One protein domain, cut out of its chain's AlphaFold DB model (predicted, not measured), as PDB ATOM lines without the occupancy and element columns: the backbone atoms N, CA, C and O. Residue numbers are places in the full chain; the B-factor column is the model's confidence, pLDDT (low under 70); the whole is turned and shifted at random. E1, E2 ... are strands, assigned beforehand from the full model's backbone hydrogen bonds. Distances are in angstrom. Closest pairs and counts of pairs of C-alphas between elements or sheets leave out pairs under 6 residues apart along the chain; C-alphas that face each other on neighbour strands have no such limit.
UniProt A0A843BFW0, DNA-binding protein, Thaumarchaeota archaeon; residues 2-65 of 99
ATOM      1  N   VAL A   2      55.206  68.812  -5.303       86.19
ATOM      2  CA  VAL A   2      54.637  67.454  -5.269       86.19
ATOM      3  C   VAL A   2      53.592  67.336  -6.357       86.19
ATOM      4  O   VAL A   2      52.760  68.228  -6.500       86.19
ATOM      5  N   VAL A   3      53.629  66.234  -7.096       92.12
ATOM      6  CA  VAL A   3      52.670  65.951  -8.165       92.12
ATOM      7  C   VAL A   3      51.668  64.932  -7.648       92.12
ATOM      8  O   VAL A   3      52.058  63.912  -7.085       92.12
ATOM      9  N   ARG A   4      50.371  65.194  -7.824       92.88
ATOM     10  CA  ARG A   4      49.309  64.267  -7.419       92.88
ATOM     11  C   ARG A   4      48.525  63.786  -8.629       92.88
ATOM     12  O   ARG A   4      47.839  64.572  -9.274       92.88
ATOM     13  N   VAL A   5      48.580  62.487  -8.882       95.94
ATOM     14  CA  VAL A   5      47.791  61.821  -9.919       95.94
ATOM     15  C   VAL A   5      46.441  61.439  -9.319       95.94
ATOM     16  O   VAL A   5      46.370  60.634  -8.391       95.94
ATOM     17  N   ARG A   6      45.368  62.063  -9.817       95.38
ATOM     18  CA  ARG A   6      43.991  61.843  -9.336       95.38
ATOM     19  C   ARG A   6      43.304  60.659 -10.006       95.38
ATOM     20  O   ARG A   6      42.505  59.988  -9.368       95.38
ATOM     21  N   GLY A   7      43.613  60.425 -11.273       94.31
ATOM     22  CA  GLY A   7      43.014  59.382 -12.089       94.31
ATOM     23  C   GLY A   7      43.868  59.129 -13.320       94.31
ATOM     24  O   GLY A   7      44.636  59.998 -13.742       94.31
ATOM     25  N   LEU A   8      43.731  57.936 -13.891       94.12
ATOM     26  CA  LEU A   8      44.395  57.554 -15.130       94.12
ATOM     27  C   LEU A   8      43.360  57.533 -16.247       94.12
ATOM     28  O   LEU A   8      42.385  56.795 -16.173       94.12
ATOM     29  N   ALA A   9      43.583  58.319 -17.299       93.94
ATOM     30  CA  ALA A   9      42.746  58.231 -18.492       93.94
ATOM     31  C   ALA A   9      42.928  56.850 -19.153       93.94
ATOM     32  O   ALA A   9      44.075  56.406 -19.252       93.94
ATOM     33  N   PRO A  10      41.881  56.173 -19.638       91.12
ATOM     34  CA  PRO A  10      42.048  54.904 -20.338       91.12
ATOM     35  C   PRO A  10      42.985  55.081 -21.538       91.12
ATOM     36  O   PRO A  10      42.974  56.110 -22.217       91.12
ATOM     37  N   ARG A  11      43.849  54.093 -21.768       94.88
ATOM     38  CA  ARG A  11      44.706  54.037 -22.952       94.88
ATOM     39  C   ARG A  11      44.368  52.756 -23.685       94.88
ATOM     40  O   ARG A  11      44.656  51.680 -23.181       94.88
ATOM     41  N   VAL A  12      43.790  52.894 -24.868       95.19
ATOM     42  CA  VAL A  12      43.410  51.764 -25.713       95.19
ATOM     43  C   VAL A  12      44.336  51.677 -26.917       95.19
ATOM     44  O   VAL A  12      44.769  52.700 -27.454       95.19
ATOM     45  N   ALA A  13      44.650  50.459 -27.337       94.94
ATOM     46  CA  ALA A  13      45.271  50.183 -28.622       94.94
ATOM     47  C   ALA A  13      44.405  49.232 -29.438       94.94
ATOM     48  O   ALA A  13      43.715  48.366 -28.902       94.94
ATOM     49  N   TYR A  14      44.483  49.397 -30.754       94.50
ATOM     50  CA  TYR A  14      43.817  48.533 -31.712       94.50
ATOM     51  C   TYR A  14      44.851  47.636 -32.375       94.50
ATOM     52  O   TYR A  14      45.862  48.117 -32.887       94.50
ATOM     53  N   ALA A  15      44.583  46.337 -32.380       94.06
ATOM     54  CA  ALA A  15      45.405  45.354 -33.063       94.06
ATOM     55  C   ALA A  15      44.570  44.552 -34.061       94.06
ATOM     56  O   ALA A  15      43.346  44.434 -33.942       94.06
ATOM     57  N   ASN A  16      45.244  43.965 -35.046       95.06
ATOM     58  CA  ASN A  16      44.584  43.059 -35.972       95.06
ATOM     59  C   ASN A  16      44.056  41.826 -35.215       95.06
ATOM     60  O   ASN A  16      44.764  41.284 -34.359       95.06
ATOM     61  N   PRO A  17      42.848  41.345 -35.547       95.44
ATOM     62  CA  PRO A  17      42.291  40.148 -34.935       95.44
ATOM     63  C   PRO A  17      43.097  38.901 -35.313       95.44
ATOM     64  O   PRO A  17      43.726  38.836 -36.374       95.44
ATOM     65  N   ARG A  18      43.045  37.874 -34.460       95.06
ATOM     66  CA  ARG A  18      43.575  36.533 -34.762       95.06
ATOM     67  C   ARG A  18      42.479  35.638 -35.360       95.06
ATOM     68  O   ARG A  18      41.319  35.744 -34.974       95.06
ATOM     69  N   CYS A  19      42.818  34.759 -36.316       94.50
ATOM     70  CA  CYS A  19      41.861  33.767 -36.848       94.50
ATOM     71  C   CYS A  19      41.530  32.730 -35.770       94.50
ATOM     72  O   CYS A  19      42.405  31.970 -35.381       94.50
ATOM     73  N   MET A  20      40.255  32.606 -35.389       92.19
ATOM     74  CA  MET A  20      39.797  31.586 -34.427       92.19
ATOM     75  C   MET A  20      40.066  30.138 -34.878       92.19
ATOM     76  O   MET A  20      40.041  29.230 -34.060       92.19
ATOM     77  N   ARG A  21      40.323  29.904 -36.175       93.38
ATOM     78  CA  ARG A  21      40.616  28.566 -36.719       93.38
ATOM     79  C   ARG A  21      42.106  28.215 -36.755       93.38
ATOM     80  O   ARG A  21      42.437  27.041 -36.709       93.38
ATOM     81  N   CYS A  22      43.001  29.192 -36.930       93.94
ATOM     82  CA  CYS A  22      44.434  28.924 -37.157       93.94
ATOM     83  C   CYS A  22      45.388  29.827 -36.365       93.94
ATOM     84  O   CYS A  22      46.589  29.817 -36.629       93.94
ATOM     85  N   ASP A  23      44.842  30.657 -35.477       92.94
ATOM     86  CA  ASP A  23      45.501  31.621 -34.587       92.94
ATOM     87  C   ASP A  23      46.452  32.640 -35.253       92.94
ATOM     88  O   ASP A  23      47.109  33.456 -34.610       92.94
ATOM     89  N   LYS A  24      46.503  32.670 -36.588       93.62
ATOM     90  CA  LYS A  24      47.326  33.633 -37.320       93.62
ATOM     91  C   LYS A  24      46.688  35.023 -37.286       93.62
ATOM     92  O   LYS A  24      45.475  35.157 -37.468       93.62
ATOM     93  N   SER A  25      47.520  36.055 -37.135       94.31
ATOM     94  CA  SER A  25      47.097  37.454 -37.275       94.31
ATOM     95  C   SER A  25      46.499  37.700 -38.664       94.31
ATOM     96  O   SER A  25      47.091  37.333 -39.687       94.31
ATOM     97  N   MET A  26      45.296  38.271 -38.697       95.94
ATOM     98  CA  MET A  26      44.593  38.602 -39.932       95.94
ATOM     99  C   MET A  26      45.179  39.863 -40.585       95.94
ATOM    100  O   MET A  26      45.764  40.723 -39.924       95.94
ATOM    101  N   LYS A  27      45.008  39.994 -41.903       95.81
ATOM    102  CA  LYS A  27      45.390  41.193 -42.665       95.81
ATOM    103  C   LYS A  27      44.160  42.047 -42.959       95.81
ATOM    104  O   LYS A  27      43.062  41.514 -43.070       95.81
ATOM    105  N   SER A  28      44.340  43.359 -43.099       94.62
ATOM    106  CA  SER A  28      43.268  44.247 -43.565       94.62
ATOM    107  C   SER A  28      42.868  43.896 -45.001       94.62
ATOM    108  O   SER A  28      43.732  43.578 -45.820       94.62
ATOM    109  N   ARG A  29      41.567  43.964 -45.302       94.69
ATOM    110  CA  ARG A  29      41.016  43.792 -46.658       94.69
ATOM    111  C   ARG A  29      40.818  45.117 -47.401       94.69
ATOM    112  O   ARG A  29      40.366  45.110 -48.538       94.69
ATOM    113  N   GLY A  30      41.147  46.243 -46.770       92.38
ATOM    114  CA  GLY A  30      40.895  47.586 -47.293       92.38
ATOM    115  C   GLY A  30      39.964  48.394 -46.391       92.38
ATOM    116  O   GLY A  30      39.383  47.882 -45.429       92.38
ATOM    117  N   ARG A  31      39.838  49.694 -46.682       92.75
ATOM    118  CA  ARG A  31      39.020  50.625 -45.889       92.75
ATOM    119  C   ARG A  31      37.564  50.145 -45.849       92.75
ATOM    120  O   ARG A  31      36.957  49.952 -46.893       92.75
ATOM    121  N   GLY A  32      37.022  49.948 -44.646       91.75
ATOM    122  CA  GLY A  32      35.631  49.518 -44.436       91.75
ATOM    123  C   GLY A  32      35.332  48.043 -44.743       91.75
ATOM    124  O   GLY A  32      34.191  47.630 -44.594       91.75
ATOM    125  N   GLN A  33      36.328  47.239 -45.134       92.88
ATOM    126  CA  GLN A  33      36.131  45.829 -45.516       92.88
ATOM    127  C   GLN A  33      36.554  44.822 -44.430       92.88
ATOM    128  O   GLN A  33      36.525  43.609 -44.651       92.88
ATOM    129  N   GLY A  34      36.975  45.310 -43.262       94.62
ATOM    130  CA  GLY A  34      37.420  44.481 -42.144       94.62
ATOM    131  C   GLY A  34      38.747  43.761 -42.406       94.62
ATOM    132  O   GLY A  34      39.638  44.255 -43.104       94.62
ATOM    133  N   TYR A  35      38.884  42.579 -41.813       96.06
ATOM    134  CA  TYR A  35      40.101  41.775 -41.797       96.06
ATOM    135  C   TYR A  35      39.841  40.379 -42.361       96.06
ATOM    136  O   TYR A  35      38.750  39.832 -42.223       96.06
ATOM    137  N   GLY A  36      40.852  39.797 -43.000       95.81
ATOM    138  CA  GLY A  36      40.804  38.467 -43.591       95.81
ATOM    139  C   GLY A  36      42.029  37.644 -43.217       95.81
ATOM    140  O   GLY A  36      43.164  38.133 -43.204       95.81
ATOM    141  N   CYS A  37      41.815  36.369 -42.916       96.00
ATOM    142  CA  CYS A  37      42.908  35.440 -42.699       96.00
ATOM    143  C   CYS A  37      43.395  34.837 -44.017       96.00
ATOM    144  O   CYS A  37      42.649  34.161 -44.719       96.00
ATOM    145  N   VAL A  38      44.694  34.976 -44.275       92.44
ATOM    146  CA  VAL A  38      45.349  34.463 -45.489       92.44
ATOM    147  C   VAL A  38      45.339  32.928 -45.577       92.44
ATOM    148  O   VAL A  38      45.433  32.382 -46.666       92.44
ATOM    149  N   ARG A  39      45.245  32.218 -44.444       92.44
ATOM    150  CA  ARG A  39      45.237  30.742 -44.413       92.44
ATOM    151  C   ARG A  39      43.834  30.150 -44.479       92.44
ATOM    152  O   ARG A  39      43.599  29.219 -45.230       92.44
ATOM    153  N   CYS A  40      42.947  30.642 -43.614       93.56
ATOM    154  CA  CYS A  40      41.655  30.013 -43.330       93.56
ATOM    155  C   CYS A  40      40.498  30.651 -44.130       93.56
ATOM    156  O   CYS A  40      39.386  30.133 -44.093       93.56
ATOM    157  N   GLY A  41      40.717  31.805 -44.779       91.00
ATOM    158  CA  GLY A  41      39.677  32.579 -45.472       91.00
ATOM    159  C   GLY A  41      38.664  33.269 -44.547       91.00
ATOM    160  O   GLY A  41      37.848  34.056 -45.018       91.00
ATOM    161  N   ALA A  42      38.719  33.013 -43.233       93.94
ATOM    162  CA  ALA A  42      37.816  33.627 -42.265       93.94
ATOM    163  C   ALA A  42      37.970  35.153 -42.248       93.94
ATOM    164  O   ALA A  42      39.081  35.678 -42.391       93.94
ATOM    165  N   ALA A  43      36.852  35.840 -42.029       93.06
ATOM    166  CA  ALA A  43      36.785  37.288 -41.947       93.06
ATOM    167  C   ALA A  43      36.467  37.747 -40.520       93.06
ATOM    168  O   ALA A  43      35.807  37.040 -39.760       93.06
ATOM    169  N   ALA A  44      36.920  38.949 -40.180       94.12
ATOM    170  CA  ALA A  44      36.551  39.652 -38.961       94.12
ATOM    171  C   ALA A  44      36.152  41.088 -39.311       94.12
ATOM    172  O   ALA A  44      36.791  41.729 -40.147       94.12
ATOM    173  N   ALA A  45      35.095  41.593 -38.677       92.44
ATOM    174  CA  ALA A  45      34.528  42.897 -39.013       92.44
ATOM    175  C   ALA A  45      35.427  44.073 -38.595       92.44
ATOM    176  O   ALA A  45      35.463  45.091 -39.282       92.44
ATOM    177  N   GLY A  46      36.183  43.934 -37.502       92.50
ATOM    178  CA  GLY A  46      36.951  45.034 -36.925       92.50
ATOM    179  C   GLY A  46      38.201  44.598 -36.159       92.50
ATOM    180  O   GLY A  46      38.455  43.399 -36.007       92.50
ATOM    181  N   PRO A  47      39.002  45.579 -35.711       93.56
ATOM    182  CA  PRO A  47      40.175  45.331 -34.887       93.56
ATOM    183  C   PRO A  47      39.782  44.905 -33.470       93.56
ATOM    184  O   PRO A  47      38.686  45.193 -32.993       93.56
ATOM    185  N   VAL A  48      40.719  44.266 -32.776       94.12
ATOM    186  CA  VAL A  48      40.590  43.965 -31.349       94.12
ATOM    187  C   VAL A  48      41.059  45.178 -30.554       94.12
ATOM    188  O   VAL A  48      42.153  45.689 -30.797       94.12
ATOM    189  N   CYS A  49      40.229  45.630 -29.613       94.25
ATOM    190  CA  CYS A  49      40.587  46.658 -28.643       94.25
ATOM    191  C   CYS A  49      41.312  46.012 -27.459       94.25
ATOM    192  O   CYS A  49      40.865  44.986 -26.947       94.25
ATOM    193  N   MET A  50      42.424  46.603 -27.034       93.56
ATOM    194  CA  MET A  50      43.183  46.165 -25.866       93.56
ATOM    195  C   MET A  50      43.482  47.359 -24.970       93.56
ATOM    196  O   MET A  50      43.978  48.387 -25.442       93.56
ATOM    197  N   ASP A  51      43.228  47.196 -23.676       93.44
ATOM    198  CA  ASP A  51      43.635  48.168 -22.672       93.44
ATOM    199  C   ASP A  51      45.142  48.072 -22.438       93.44
ATOM    200  O   ASP A  51      45.692  47.010 -22.141       93.44
ATOM    201  N   LEU A  52      45.824  49.203 -22.586       93.75
ATOM    202  CA  LEU A  52      47.248  49.333 -22.321       93.75
ATOM    203  C   LEU A  52      47.449  49.840 -20.890       93.75
ATOM    204  O   LEU A  52      47.183  51.022 -20.625       93.75
ATOM    205  N   PRO A  53      47.964  49.003 -19.970       91.31
ATOM    206  CA  PRO A  53      48.262  49.454 -18.622       91.31
ATOM    207  C   PRO A  53      49.335  50.546 -18.658       91.31
ATOM    208  O   PRO A  53      50.284  50.501 -19.446       91.31
ATOM    209  N   ARG A  54      49.187  51.557 -17.796       92.56
ATOM    210  CA  ARG A  54      50.252  52.537 -17.554       92.56
ATOM    211  C   ARG A  54      51.129  52.063 -16.403       92.56
ATOM    212  O   ARG A  54      50.645  51.436 -15.472       92.56
ATOM    213  N   SER A  55      52.408  52.419 -16.459       93.12
ATOM    214  CA  SER A  55      53.361  52.164 -15.372       93.12
ATOM    215  C   SER A  55      53.132  53.056 -14.150       93.12
ATOM    216  O   SER A  55      53.579  52.726 -13.057       93.12
ATOM    217  N   ILE A  56      52.452  54.195 -14.326       94.31
ATOM    218  CA  ILE A  56      52.124  55.111 -13.231       94.31
ATOM    219  C   ILE A  56      50.836  54.670 -12.532       94.31
ATOM    220  O   ILE A  56      49.912  54.170 -13.173       94.31
ATOM    221  N   SER A  57      50.752  54.936 -11.236       94.00
ATOM    222  CA  SER A  57      49.580  54.702 -10.400       94.00
ATOM    223  C   SER A  57      48.993  56.027  -9.905       94.00
ATOM    224  O   SER A  57      49.608  57.093  -9.980       94.00
ATOM    225  N   CYS A  58      47.756  55.985  -9.418       94.88
ATOM    226  CA  CYS A  58      47.180  57.131  -8.720       94.88
ATOM    227  C   CYS A  58      47.873  57.304  -7.366       94.88
ATOM    228  O   CYS A  58      48.037  56.339  -6.622       94.88
ATOM    229  N   GLY A  59      48.252  58.533  -7.026       91.94
ATOM    230  CA  GLY A  59      49.021  58.789  -5.813       91.94
ATOM    231  C   GLY A  59      49.749  60.125  -5.823       91.94
ATOM    232  O   GLY A  59      49.567  60.951  -6.719       91.94
ATOM    233  N   GLU A  60      50.555  60.350  -4.790       90.50
ATOM    234  CA  GLU A  60      51.449  61.502  -4.694       90.50
ATOM    235  C   GLU A  60      52.880  61.076  -5.018       90.50
ATOM    236  O   GLU A  60      53.411  60.147  -4.418       90.50
ATOM    237  N   TYR A  61      53.508  61.796  -5.939       91.31
ATOM    238  CA  TYR A  61      54.892  61.601  -6.339       91.31
ATOM    239  C   TYR A  61      55.735  62.733  -5.764       91.31
ATOM    240  O   TYR A  61      55.517  63.915  -6.060       91.31
ATOM    241  N   LEU A  62      56.677  62.357  -4.902       88.44
ATOM    242  CA  LEU A  62      57.611  63.272  -4.263       88.44
ATOM    243  C   LEU A  62      58.942  63.274  -5.020       88.44
ATOM    244  O   LEU A  62      59.382  62.219  -5.477       88.44
ATOM    245  N   PRO A  63      59.613  64.431  -5.126       89.31
ATOM    246  CA  PRO A  63      60.979  64.471  -5.614       89.31
ATOM    247  C   PRO A  63      61.898  63.720  -4.648       89.31
ATOM    248  O   PRO A  63      61.592  63.571  -3.459       89.31
ATOM    249  N   ARG A  64      63.060  63.290  -5.148       88.50
ATOM    250  CA  ARG A  64      64.135  62.777  -4.286       88.50
ATOM    251  C   ARG A  64      64.581  63.852  -3.297       88.50
ATOM    252  O   ARG A  64      64.503  65.033  -3.622       88.50
ATOM    253  N   VAL A  65      65.060  63.441  -2.121       83.44
ATOM    254  CA  VAL A  65      65.441  64.346  -1.016       83.44
ATOM    255  C   VAL A  65      66.420  65.431  -1.473       83.44
ATOM    256  O   VAL A  65      66.228  66.599  -1.155       83.44
TER     257      VAL A  65
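This is residues 2 to 65 of the 99 residues of the protein "DNA-binding protein" of Thaumarchaeota archaeon (UniProt A0A843BFW0). With little regular structure, this is a long, thin hairpin: E1 and E2 run out, E3 and E4 come back beside them, and residues 16 to 47 make a looped head. The 64 printed residues, all strand by class, hold four named strands, E1 to E4 in order, and no named helix; two antiparallel sheets, E1 - E4 and E2 - E3, take 14 residues. It is an extended rod, radius of gyration of the C-alphas 19.2 A, spanning 60 by 23 by 14 A.

Find C-alpha 3 at (52.670, 65.951, -8.165), where E1, residues 3 to 5, begins and runs 6.6 A. E2, residues 12 to 15, runs 10.0 A; E3, residues 48 to 51, 10.1 A; E4, residues 59 to 61, 6.5 A, to C-alpha 61 at (54.892, 61.601, -6.339).

In E1 and E4, 155 degrees between directions, look at N 5 and O 59, 2.8 A. In the hairpin E2 and E3, at 147 degrees, N 13 and O 50 are 2.9 A apart. E1 and E2 are apart, as are E3 and E4. Residues 35 to 36 pair antiparallel with 27 to 28 and with 43 to 44.

The farthest C-alphas, of Gly 41 and Val 65, are 60.4 A apart. E2 to E3 is a long link of 32 residues. The printed part has no cut, and no printed residue is under 70 in pLDDT.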